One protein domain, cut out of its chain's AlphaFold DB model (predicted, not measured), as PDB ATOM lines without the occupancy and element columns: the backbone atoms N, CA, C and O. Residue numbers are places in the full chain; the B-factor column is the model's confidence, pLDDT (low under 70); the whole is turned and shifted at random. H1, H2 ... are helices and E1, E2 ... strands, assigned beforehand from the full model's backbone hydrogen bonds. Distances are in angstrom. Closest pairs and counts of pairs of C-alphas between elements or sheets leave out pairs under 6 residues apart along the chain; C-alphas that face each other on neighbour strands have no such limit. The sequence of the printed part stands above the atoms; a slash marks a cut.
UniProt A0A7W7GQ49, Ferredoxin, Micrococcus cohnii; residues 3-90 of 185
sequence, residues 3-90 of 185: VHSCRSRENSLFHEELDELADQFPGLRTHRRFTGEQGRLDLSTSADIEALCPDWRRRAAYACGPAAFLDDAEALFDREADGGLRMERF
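This is residues 3 to 90 of the 185 residues of the protein "Ferredoxin" of Micrococcus cohnii (UniProt A0A7W7GQ49). Two strand-helix-strand units follow one another: two short pairs of parallel strands, E2 with E1 and E3 with E4, stand roughly in one row with an open gap between E1 and E3. H1 covers the first pair on one side of this row, H4 covers the second pair on the opposite side, and the joining stretch with H2 and H3 passes round from the end of E2 to the start of E3. The printed part has 88 residues with four named helices and four named strands, in the order E1 H1 E2 H2 H3 E3 H4 E4, in two parallel sheets of two strands, E1 = E2 and E3 = E4. The class is mixed, helices and strands; the whole is compact, with a radius of gyration of the C-alphas of 13.4 A and spans of 35 by 29 by 25 A.

E1, residues 3 to 6, and E2, residues 30 to 34, are parallel neighbours at 24 degrees; N 4 and O 31 are 2.9 A apart and N 33 and O 4 3.0 A, within hydrogen-bond range. Between them in the chain comes H1, residues 15 to 24, and the crossover of this strand-helix-strand unit, two parallel neighbour strands with a helix between, is right-handed. The closest C-alphas of H1 and E2 are those of Ala 22 and Thr 30, 6.6 A apart. H2, residues 35 to 38, follows E2 directly; its closest C-alpha to E1 is that of Thr 35, 6.0 A from that of Cys 6. H3, residues 47 to 52, and H2 are apart; the closest C-alphas of H3 and E2 are those of Leu 52 and His 31, 7.9 A apart. E3, residues 61 to 65, and E4, residues 85 to 89, are parallel neighbours at 20 degrees, with N 63 and O 86 2.9 A apart, within hydrogen-bond range. H4, residues 67 to 80, completes the second unit, also with a right-handed crossover. The closest C-alphas of H4 and E4 are those of Phe 77 and Leu 85, 6.3 A apart, and of H4 and E3 those of Leu 70 and Ala 63, 6.8 A. E1 and E3 are apart, as are H1 and H4. In H1, H3 and H4 every O i to N i+4 pair is within hydrogen-bond range; H2 is too short for such a pair.

E1 begins at C-alpha 3 (28.273, 13.019, 25.735) and is 9.9 A long; H1 measures 14.3 A, E2 13.2 A, H2 5.0 A and H3 8.7 A. E3 measures 13.5 A from C-alpha 61 (32.982, 11.622, 15.714), H4 20.0 A, and E4 12.6 A, ending at C-alpha 89 (22.616, 21.346, 12.508).

The C-alphas farthest apart, of Glu 10 and Asp 82, are 36.5 A apart. The printed part has no cut, and no link is long. The mean pLDDT of the printed part is 93.1, and no printed residue is under 70.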
ATOM      1  N   VAL A   3      28.375  11.866  24.834       95.19
ATOM      2  CA  VAL A   3      28.273  13.019  25.735       95.19
ATOM      3  C   VAL A   3      26.892  13.634  25.543       95.19
ATOM      4  O   VAL A   3      26.614  14.184  24.484       95.19
ATOM      5  N   HIS A   4      26.030  13.528  26.554       95.00
ATOM      6  CA  HIS A   4      24.710  14.152  26.550       95.00
ATOM      7  C   HIS A   4      24.743  15.404  27.430       95.00
ATOM      8  O   HIS A   4      24.957  15.325  28.644       95.00
ATOM      9  N   SER A   5      24.581  16.568  26.802       93.88
ATOM     10  CA  SER A   5      24.687  17.876  27.448       93.88
ATOM     11  C   SER A   5      23.326  18.562  27.472       93.88
ATOM     12  O   SER A   5      22.680  18.699  26.438       93.88
ATOM     13  N   CYS A   6      22.886  19.002  28.647       94.19
ATOM     14  CA  CYS A   6      21.629  19.734  28.821       94.19
ATOM     15  C   CYS A   6      21.756  20.747  29.970       94.19
ATOM     16  O   CYS A   6      22.796  20.835  30.628       94.19
ATOM     17  N   ARG A   7      20.734  21.580  30.201       92.81
ATOM     18  CA  ARG A   7      20.807  22.638  31.226       92.81
ATOM     19  C   ARG A   7      20.779  22.086  32.650       92.81
ATOM     20  O   ARG A   7      21.589  22.500  33.472       92.81
ATOM     21  N   SER A   8      19.872  21.159  32.923       93.50
ATOM     22  CA  SER A   8      19.674  20.536  34.234       93.50
ATOM     23  C   SER A   8      19.228  19.089  34.061       93.50
ATOM     24  O   SER A   8      18.780  18.704  32.981       93.50
ATOM     25  N   ARG A   9      19.307  18.301  35.137       88.56
ATOM     26  CA  ARG A   9      18.823  16.913  35.157       88.56
ATOM     27  C   ARG A   9      17.353  16.798  34.753       88.56
ATOM     28  O   ARG A   9      17.012  15.898  34.000       88.56
ATOM     29  N   GLU A  10      16.516  17.726  35.205       89.44
ATOM     30  CA  GLU A  10      15.078  17.758  34.901       89.44
ATOM     31  C   GLU A  10      14.789  17.919  33.402       89.44
ATOM     32  O   GLU A  10      13.811  17.382  32.900       89.44
ATOM     33  N   ASN A  11      15.673  18.608  32.673       86.25
ATOM     34  CA  ASN A  11      15.570  18.794  31.224       86.25
ATOM     35  C   ASN A  11      16.328  17.713  30.431       86.25
ATOM     36  O   ASN A  11      16.486  17.830  29.216       86.25
ATOM     37  N   SER A  12      16.863  16.692  31.107       90.75
ATOM     38  CA  SER A  12      17.614  15.619  30.463       90.75
ATOM     39  C   SER A  12      16.657  14.556  29.941       90.75
ATOM     40  O   SER A  12      16.213  13.670  30.677       90.75
ATOM     41  N   LEU A  13      16.345  14.657  28.652       90.94
ATOM     42  CA  LEU A  13      15.552  13.649  27.961       90.94
ATOM     43  C   LEU A  13      16.312  12.319  27.896       90.94
ATOM     44  O   LEU A  13      17.535  12.297  27.743       90.94
ATOM     45  N   PHE A  14      15.561  11.224  28.003       93.06
ATOM     46  CA  PHE A  14      16.030   9.846  27.829       93.06
ATOM     47  C   PHE A  14      17.154   9.394  28.777       93.06
ATOM     48  O   PHE A  14      17.951   8.521  28.440       93.06
ATOM     49  N   HIS A  15      17.305  10.027  29.945       87.94
ATOM     50  CA  HIS A  15      18.448   9.743  30.812       87.94
ATOM     51  C   HIS A  15      18.396   8.351  31.456       87.94
ATOM     52  O   HIS A  15      19.460   7.809  31.747       87.94
ATOM     53  N   GLU A  16      17.201   7.794  31.678       91.06
ATOM     54  CA  GLU A  16      17.020   6.432  32.192       91.06
ATOM     55  C   GLU A  16      17.325   5.419  31.084       91.06
ATOM     56  O   GLU A  16      18.159   4.539  31.266       91.06
ATOM     57  N   GLU A  17      16.776   5.623  29.886       95.19
ATOM     58  CA  GLU A  17      16.992   4.766  28.719       95.19
ATOM     59  C   GLU A  17      18.464   4.745  28.284       95.19
ATOM     60  O   GLU A  17      18.994   3.706  27.894       95.19
ATOM     61  N   LEU A  18      19.163   5.880  28.367       93.88
ATOM     62  CA  LEU A  18      20.600   5.944  28.089       93.88
ATOM     63  C   LEU A  18      21.437   5.192  29.131       93.88
ATOM     64  O   LEU A  18      22.463   4.613  28.760       93.88
ATOM     65  N   ASP A  19      21.028   5.199  30.402       91.31
ATOM     66  CA  ASP A  19      21.686   4.419  31.456       91.31
ATOM     67  C   ASP A  19      21.421   2.917  31.240       91.31
ATOM     68  O   ASP A  19      22.362   2.124  31.232       91.31
ATOM     69  N   GLU A  20      20.183   2.528  30.920       95.50
ATOM     70  CA  GLU A  20      19.831   1.144  30.574       95.50
ATOM     71  C   GLU A  20      20.597   0.628  29.349       95.50
ATOM     72  O   GLU A  20      21.028  -0.528  29.315       95.50
ATOM     73  N   LEU A  21      20.776   1.462  28.322       96.25
ATOM     74  CA  LEU A  21      21.578   1.113  27.152       96.25
ATOM     75  C   LEU A  21      23.061   0.964  27.516       96.25
ATOM     76  O   LEU A  21      23.726   0.070  26.993       96.25
ATOM     77  N   ALA A  22      23.594   1.812  28.396       95.12
ATOM     78  CA  ALA A  22      24.975   1.688  28.859       95.12
ATOM     79  C   ALA A  22      25.195   0.388  29.656       95.12
ATOM     80  O   ALA A  22      26.224  -0.268  29.478       95.12
ATOM     81  N   ASP A  23      24.211  -0.025  30.462       95.38
ATOM     82  CA  ASP A  23      24.242  -1.291  31.204       95.38
ATOM     83  C   ASP A  23      24.169  -2.512  30.269       95.38
ATOM     84  O   ASP A  23      24.857  -3.514  30.480       95.38
ATOM     85  N   GLN A  24      23.364  -2.430  29.207       97.62
ATOM     86  CA  GLN A  24      23.198  -3.513  28.229       97.62
ATOM     87  C   GLN A  24      24.380  -3.649  27.263       97.62
ATOM     88  O   GLN A  24      24.698  -4.758  26.825       97.62
ATOM     89  N   PHE A  25      25.031  -2.539  26.909       96.94
ATOM     90  CA  PHE A  25      26.080  -2.502  25.895       96.94
ATOM     91  C   PHE A  25      27.410  -2.026  26.492       96.94
ATOM     92  O   PHE A  25      27.666  -0.825  26.528       96.94
ATOM     93  N   PRO A  26      28.347  -2.935  26.827       91.94
ATOM     94  CA  PRO A  26      29.636  -2.572  27.433       91.94
ATOM     95  C   PRO A  26      30.505  -1.608  26.602       91.94
ATOM     96  O   PRO A  26      31.421  -0.978  27.127       91.94
ATOM     97  N   GLY A  27      30.251  -1.501  25.292       91.88
ATOM     98  CA  GLY A  27      30.917  -0.538  24.405       91.88
ATOM     99  C   GLY A  27      30.337   0.884  24.464       91.88
ATOM    100  O   GLY A  27      30.966   1.831  23.976       91.88
ATOM    101  N   LEU A  28      29.153   1.058  25.055       93.75
ATOM    102  CA  LEU A  28      28.490   2.342  25.225       93.75
ATOM    103  C   LEU A  28      28.805   2.907  26.609       93.75
ATOM    104  O   LEU A  28      28.224   2.535  27.617       93.75
ATOM    105  N   ARG A  29      29.710   3.880  26.639       93.75
ATOM    106  CA  ARG A  29      29.907   4.740  27.808       93.75
ATOM    107  C   ARG A  29      29.170   6.055  27.591       93.75
ATOM    108  O   ARG A  29      29.411   6.705  26.568       93.75
ATOM    109  N   THR A  30      28.322   6.444  28.535       94.06
ATOM    110  CA  THR A  30      27.590   7.715  28.542       94.06
ATOM    111  C   THR A  30      28.232   8.687  29.536       94.06
ATOM    112  O   THR A  30      28.724   8.303  30.596       94.06
ATOM    113  N   HIS A  31      28.282   9.969  29.183       93.44
ATOM    114  CA  HIS A  31      28.698  11.054  30.062       93.44
ATOM    115  C   HIS A  31      27.642  12.151  30.019       93.44
ATOM    116  O   HIS A  31      27.308  12.657  28.949       93.44
ATOM    117  N   ARG A  32      27.120  12.513  31.190       93.19
ATOM    118  CA  ARG A  32      26.124  13.572  31.343       93.19
ATOM    119  C   ARG A  32      26.810  14.855  31.778       93.19
ATOM    120  O   ARG A  32      27.561  14.834  32.753       93.19
ATOM    121  N   ARG A  33      26.514  15.953  31.086       93.62
ATOM    122  CA  ARG A  33      26.960  17.294  31.471       93.62
ATOM    123  C   ARG A  33      25.757  18.201  31.696       93.62
ATOM    124  O   ARG A  33      25.016  18.503  30.762       93.62
ATOM    125  N   PHE A  34      25.577  18.647  32.934       95.38
ATOM    126  CA  PHE A  34      24.543  19.604  33.310       95.38
ATOM    127  C   PHE A  34      25.145  21.003  33.337       95.38
ATOM    128  O   PHE A  34      25.824  21.409  34.278       95.38
ATOM    129  N   THR A  35      24.917  21.742  32.258       95.00
ATOM    130  CA  THR A  35      25.583  23.023  31.997       95.00
ATOM    131  C   THR A  35      25.213  24.133  32.978       95.00
ATOM    132  O   THR A  35      26.008  25.053  33.151       95.00
ATOM    133  N   GLY A  36      24.066  24.040  33.657       93.94
ATOM    134  CA  GLY A  36      23.695  24.969  34.728       93.94
ATOM    135  C   GLY A  36      24.597  24.879  35.963       93.94
ATOM    136  O   GLY A  36      24.710  25.857  36.693       93.94
ATOM    137  N   GLU A  37      25.262  23.740  36.171       93.75
ATOM    138  CA  GLU A  37      26.144  23.488  37.320       93.75
ATOM    139  C   GLU A  37      27.616  23.394  36.900       93.75
ATOM    140  O   GLU A  37      28.500  23.922  37.567       93.75
ATOM    141  N   GLN A  38      27.884  22.725  35.777       93.25
ATOM    142  CA  GLN A  38      29.230  22.367  35.318       93.25
ATOM    143  C   GLN A  38      29.739  23.265  34.179       93.25
ATOM    144  O   GLN A  38      30.847  23.072  33.679       93.25
ATOM    145  N   GLY A  39      28.918  24.207  33.704       93.19
ATOM    146  CA  GLY A  39      29.191  24.959  32.480       93.19
ATOM    147  C   GLY A  39      29.134  24.092  31.217       93.19
ATOM    148  O   GLY A  39      28.895  22.882  31.267       93.19
ATOM    149  N   ARG A  40      29.337  24.716  30.054       93.69
ATOM    150  CA  ARG A  40      29.404  24.021  28.755       93.69
ATOM    151  C   ARG A  40      30.722  23.267  28.608       93.69
ATOM    152  O   ARG A  40      31.696  23.623  29.257       93.69
ATOM    153  N   LEU A  41      30.725  22.229  27.771       93.62
ATOM    154  CA  LEU A  41      31.957  21.559  27.356       93.62
ATOM    155  C   LEU A  41      32.837  22.587  26.640       93.62
ATOM    156  O   LEU A  41      32.378  23.177  25.664       93.62
ATOM    157  N   ASP A  42      34.042  22.831  27.149       94.38
ATOM    158  CA  ASP A  42      34.956  23.789  26.531       94.38
ATOM    159  C   ASP A  42      35.711  23.107  25.390       94.38
ATOM    160  O   ASP A  42      36.520  22.208  25.614       94.38
ATOM    161  N   LEU A  43      35.416  23.522  24.161       95.44
ATOM    162  CA  LEU A  43      36.034  22.991  22.947       95.44
ATOM    163  C   LEU A  43      37.062  23.954  22.336       95.44
ATOM    164  O   LEU A  43      37.638  23.663  21.287       95.44
ATOM    165  N   SER A  44      37.374  25.063  23.017       93.88
ATOM    166  CA  SER A  44      38.464  25.958  22.607       93.88
ATOM    167  C   SER A  44      39.834  25.267  22.685       93.88
ATOM    168  O   SER A  44      40.750  25.592  21.926       93.88
ATOM    169  N   THR A  45      39.957  24.253  23.548       94.06
ATOM    170  CA  THR A  45      41.111  23.353  23.660       94.06
ATOM    171  C   THR A  45      40.653  21.893  23.675       94.06
ATOM    172  O   THR A  45      39.477  21.598  23.872       94.06
ATOM    173  N   SER A  46      41.577  20.947  23.500       95.50
ATOM    174  CA  SER A  46      41.266  19.513  23.559       95.50
ATOM    175  C   SER A  46      41.125  18.946  24.978       95.50
ATOM    176  O   SER A  46      40.764  17.779  25.111       95.50
ATOM    177  N   ALA A  47      41.363  19.735  26.033       96.25
ATOM    178  CA  ALA A  47      41.457  19.243  27.411       96.25
ATOM    179  C   ALA A  47      40.186  18.520  27.891       96.25
ATOM    180  O   ALA A  47      40.261  17.398  28.399       96.25
ATOM    181  N   ASP A  48      39.016  19.128  27.684       95.62
ATOM    182  CA  ASP A  48      37.732  18.564  28.107       95.62
ATOM    183  C   ASP A  48      37.405  17.271  27.336       95.62
ATOM    184  O   ASP A  48      37.012  16.266  27.937       95.62
ATOM    185  N   ILE A  49      37.614  17.245  26.009       94.81
ATOM    186  CA  ILE A  49      37.392  16.026  25.214       94.81
ATOM    187  C   ILE A  49      38.402  14.937  25.583       94.81
ATOM    188  O   ILE A  49      38.008  13.780  25.688       94.81
ATOM    189  N   GLU A  50      39.676  15.259  25.803       95.62
ATOM    190  CA  GLU A  50      40.700  14.276  26.179       95.62
ATOM    191  C   GLU A  50      40.426  13.651  27.544       95.62
ATOM    192  O   GLU A  50      40.561  12.434  27.690       95.62
ATOM    193  N   ALA A  51      39.970  14.446  28.517       95.06
ATOM    194  CA  ALA A  51      39.576  13.948  29.831       95.06
ATOM    195  C   ALA A  51      38.429  12.928  29.733       95.06
ATOM    196  O   ALA A  51      38.418  11.916  30.438       95.06
ATOM    197  N   LEU A  52      37.476  13.159  28.826       94.62
ATOM    198  CA  LEU A  52      36.362  12.244  28.595       94.62
ATOM    199  C   LEU A  52      36.762  11.060  27.710       94.62
ATOM    200  O   LEU A  52      36.357   9.927  27.956       94.62
ATOM    201  N   CYS A  53      37.534  11.293  26.658       94.62
ATOM    202  CA  CYS A  53      37.768  10.378  25.552       94.62
ATOM    203  C   CYS A  53      39.212  10.518  25.028       94.62
ATOM    204  O   CYS A  53      39.418  11.115  23.975       94.62
ATOM    205  N   PRO A  54      40.218   9.923  25.694       94.88
ATOM    206  CA  PRO A  54      41.635  10.144  25.367       94.88
ATOM    207  C   PRO A  54      42.045   9.780  23.930       94.88
ATOM    208  O   PRO A  54      43.002  10.315  23.384       94.88
ATOM    209  N   ASP A  55      41.323   8.859  23.299       94.06
ATOM    210  CA  ASP A  55      41.553   8.373  21.938       94.06
ATOM    211  C   ASP A  55      40.575   8.964  20.906       94.06
ATOM    212  O   ASP A  55      40.411   8.401  19.823       94.06
ATOM    213  N   TRP A  56      39.933  10.099  21.216       94.88
ATOM    214  CA  TRP A  56      38.927  10.746  20.360       94.88
ATOM    215  C   TRP A  56      39.403  10.998  18.922       94.88
ATOM    216  O   TRP A  56      38.647  10.748  17.991       94.88
ATOM    217  N   ARG A  57      40.675  11.377  18.729       94.75
ATOM    218  CA  ARG A  57      41.276  11.644  17.405       94.75
ATOM    219  C   ARG A  57      41.281  10.438  16.462       94.75
ATOM    220  O   ARG A  57      41.443  10.595  15.263       94.75
ATOM    221  N   ARG A  58      41.146   9.219  16.994       92.75
ATOM    222  CA  ARG A  58      41.142   7.970  16.207       92.75
ATOM    223  C   ARG A  58      39.739   7.398  16.023       92.75
ATOM    224  O   ARG A  58      39.598   6.289  15.507       92.75
ATOM    225  N   ARG A  59      38.710   8.093  16.506       92.00
ATOM    226  CA  ARG A  59      37.322   7.632  16.481       92.00
ATOM    227  C   ARG A  59      36.534   8.403  15.438       92.00
ATOM    228  O   ARG A  59      36.779   9.578  15.203       92.00
ATOM    229  N   ALA A  60      35.534   7.743  14.862       94.31
ATOM    230  CA  ALA A  60      34.485   8.468  14.166       94.31
ATOM    231  C   ALA A  60      33.761   9.363  15.182       94.31
ATOM    232  O   ALA A  60      33.325   8.876  16.230       94.31
ATOM    233  N   ALA A  61      33.656  10.651  14.871       95.81
ATOM    234  CA  ALA A  61      32.982  11.622  15.714       95.81
ATOM    235  C   ALA A  61      31.705  12.119  15.043       95.81
ATOM    236  O   ALA A  61      31.658  12.325  13.828       95.81
ATOM    237  N   TYR A  62      30.679  12.293  15.869       97.31
ATOM    238  CA  TYR A  62      29.378  12.811  15.486       97.31
ATOM    239  C   TYR A  62      28.985  13.885  16.496       97.31
ATOM    240  O   TYR A  62      29.144  13.661  17.699       97.31
ATOM    241  N   ALA A  63      28.478  15.020  16.028       96.00
ATOM    242  CA  ALA A  63      27.953  16.068  16.894       96.00
ATOM    243  C   ALA A  63      26.630  16.621  16.359       96.00
ATOM    244  O   ALA A  63      26.435  16.810  15.163       96.00
ATOM    245  N   CYS A  64      25.715  16.881  17.282       94.94
ATOM    246  CA  CYS A  64      24.442  17.538  17.039       94.94
ATOM    247  C   CYS A  64      24.164  18.423  18.253       94.94
ATOM    248  O   CYS A  64      24.371  17.993  19.392       94.94
ATOM    249  N   GLY A  65      23.734  19.661  18.028       91.31
ATOM    250  CA  GLY A  65      23.496  20.613  19.105       91.31
ATOM    251  C   GLY A  65      23.377  22.060  18.623       91.31
ATOM    252  O   GLY A  65      23.219  22.298  17.427       91.31
ATOM    253  N   PRO A  66      23.443  23.030  19.551       88.50
ATOM    254  CA  PRO A  66      23.382  24.454  19.224       88.50
ATOM    255  C   PRO A  66      24.526  24.896  18.301       88.50
ATOM    256  O   PRO A  66      25.641  24.396  18.443       88.50
ATOM    257  N   ALA A  67      24.274  25.891  17.441       87.25
ATOM    258  CA  ALA A  67      25.232  26.386  16.443       87.25
ATOM    259  C   ALA A  67      26.632  26.651  17.022       87.25
ATOM    260  O   ALA A  67      27.582  26.004  16.600       87.25
ATOM    261  N   ALA A  68      26.737  27.466  18.078       89.38
ATOM    262  CA  ALA A  68      28.026  27.788  18.697       89.38
ATOM    263  C   ALA A  68      28.800  26.550  19.198       89.38
ATOM    264  O   ALA A  68      30.016  26.494  19.088       89.38
ATOM    265  N   PHE A  69      28.104  25.533  19.722       93.06
ATOM    266  CA  PHE A  69      28.756  24.289  20.144       93.06
ATOM    267  C   PHE A  69      29.304  23.503  18.948       93.06
ATOM    268  O   PHE A  69      30.386  22.927  19.038       93.06
ATOM    269  N   LEU A  70      28.553  23.466  17.845       94.31
ATOM    270  CA  LEU A  70      28.984  22.800  16.620       94.31
ATOM    271  C   LEU A  70      30.143  23.547  15.955       94.31
ATOM    272  O   LEU A  70      31.072  22.892  15.500       94.31
ATOM    273  N   ASP A  71      30.141  24.881  15.982       93.38
ATOM    274  CA  ASP A  71      31.241  25.708  15.470       93.38
ATOM    275  C   ASP A  71      32.536  25.467  16.262       93.38
ATOM    276  O   ASP A  71      33.594  25.233  15.673       93.38
ATOM    277  N   ASP A  72      32.457  25.439  17.599       95.56
ATOM    278  CA  ASP A  72      33.619  25.136  18.440       95.56
ATOM    279  C   ASP A  72      34.120  23.693  18.218       95.56
ATOM    280  O   ASP A  72      35.329  23.439  18.190       95.56
ATOM    281  N   ALA A  73      33.204  22.733  18.040       95.81
ATOM    282  CA  ALA A  73      33.549  21.340  17.759       95.81
ATOM    283  C   ALA A  73      34.234  21.181  16.396       95.81
ATOM    284  O   ALA A  73      35.258  20.505  16.306       95.81
ATOM    285  N   GLU A  74      33.706  21.817  15.352       95.75
ATOM    286  CA  GLU A  74      34.292  21.843  14.011       95.75
ATOM    287  C   GLU A  74      35.718  22.399  14.053       95.75
ATOM    288  O   GLU A  74      36.664  21.711  13.667       95.75
ATOM    289  N   ALA A  75      35.899  23.574  14.662       96.25
ATOM    290  CA  ALA A  75      37.202  24.217  14.782       96.25
ATOM    291  C   ALA A  75      38.233  23.362  15.543       96.25
ATOM    292  O   ALA A  75      39.426  23.374  15.218       96.25
ATOM    293  N   LEU A  76      37.806  22.623  16.572       96.62
ATOM    294  CA  LEU A  76      38.672  21.697  17.302       96.62
ATOM    295  C   LEU A  76      39.074  20.490  16.447       96.62
ATOM    296  O   LEU A  76      40.250  20.118  16.420       96.62
ATOM    297  N   PHE A  77      38.118  19.869  15.758       96.12
ATOM    298  CA  PHE A  77      38.379  18.678  14.949       96.12
ATOM    299  C   PHE A  77      39.195  18.985  13.692       96.12
ATOM    300  O   PHE A  77      40.065  18.187  13.337       96.12
ATOM    301  N   ASP A  78      38.997  20.142  13.069       94.75
ATOM    302  CA  ASP A  78      39.830  20.605  11.957       94.75
ATOM    303  C   ASP A  78      41.275  20.836  12.395       94.75
ATOM    304  O   ASP A  78      42.220  20.458  11.702       94.75
ATOM    305  N   ARG A  79      41.462  21.421  13.581       94.75
ATOM    306  CA  ARG A  79      42.792  21.725  14.112       94.75
ATOM    307  C   ARG A  79      43.553  20.479  14.564       94.75
ATOM    308  O   ARG A  79      44.777  20.452  14.459       94.75
ATOM    309  N   GLU A  80      42.864  19.490  15.134       95.12
ATOM    310  CA  GLU A  80      43.524  18.436  15.920       95.12
ATOM    311  C   GLU A  80      43.155  16.997  15.525       95.12
ATOM    312  O   GLU A  80      43.707  16.064  16.116       95.12
ATOM    313  N   ALA A  81      42.254  16.787  14.560       90.44
ATOM    314  CA  ALA A  81      41.779  15.459  14.151       90.44
ATOM    315  C   ALA A  81      41.436  15.342  12.650       90.44
ATOM    316  O   ALA A  81      40.547  14.570  12.282       90.44
ATOM    317  N   ASP A  82      42.128  16.104  11.795       85.00
ATOM    318  CA  ASP A  82      42.016  16.058  10.328       85.00
ATOM    319  C   ASP A  82      40.569  16.186   9.790       85.00
ATOM    320  O   ASP A  82      40.221  15.584   8.772       85.00
ATOM    321  N   GLY A  83      39.694  16.934  10.479       76.38
ATOM    322  CA  GLY A  83      38.323  17.207  10.017       76.38
ATOM    323  C   GLY A  83      37.368  16.001  10.063       76.38
ATOM    324  O   GLY A  83      36.376  15.947   9.339       76.38
ATOM    325  N   GLY A  84      37.636  15.000  10.911       86.19
ATOM    326  CA  GLY A  84      36.850  13.755  11.007       86.19
ATOM    327  C   GLY A  84      35.459  13.852  11.664       86.19
ATOM    328  O   GLY A  84      34.880  12.809  12.005       86.19
ATOM    329  N   LEU A  85      34.930  15.061  11.880       95.12
ATOM    330  CA  LEU A  85      33.664  15.303  12.573       95.12
ATOM    331  C   LEU A  85      32.482  15.322  11.596       95.12
ATOM    332  O   LEU A  85      32.449  16.096  10.647       95.12
ATOM    333  N   ARG A  86      31.474  14.485  11.853       96.00
ATOM    334  CA  ARG A  86      30.184  14.533  11.149       96.00
ATOM    335  C   ARG A  86      29.191  15.319  11.991       96.00
ATOM    336  O   ARG A  86      29.022  15.004  13.167       96.00
ATOM    337  N   MET A  87      28.529  16.308  11.407       94.12
ATOM    338  CA  MET A  87      27.605  17.161  12.152       94.12
ATOM    339  C   MET A  87      26.234  17.237  11.515       94.12
ATOM    340  O   MET A  87      26.102  17.202  10.294       94.12
ATOM    341  N   GLU A  88      25.234  17.402  12.370       89.25
ATOM    342  CA  GLU A  88      23.881  17.758  11.972       89.25
ATOM    343  C   GLU A  88      23.457  19.019  12.732       89.25
ATOM    344  O   GLU A  88      23.545  19.085  13.962       89.25
ATOM    345  N   ARG A  89      23.049  20.047  11.982       86.06
ATOM    346  CA  ARG A  89      22.616  21.346  12.508       86.06
ATOM    347  C   ARG A  89      21.089  21.390  12.457       86.06
ATOM    348  O   ARG A  89      20.512  21.363  11.376       86.06
ATOM    349  N   PHE A  90      20.449  21.478  13.624       79.44
ATOM    350  CA  PHE A  90      18.992  21.628  13.768       79.44
ATOM    351  C   PHE A  90      18.593  23.075  14.090       79.44
ATOM    352  O   PHE A  90      17.687  23.337  14.878       79.44
TER     353      PHE A  90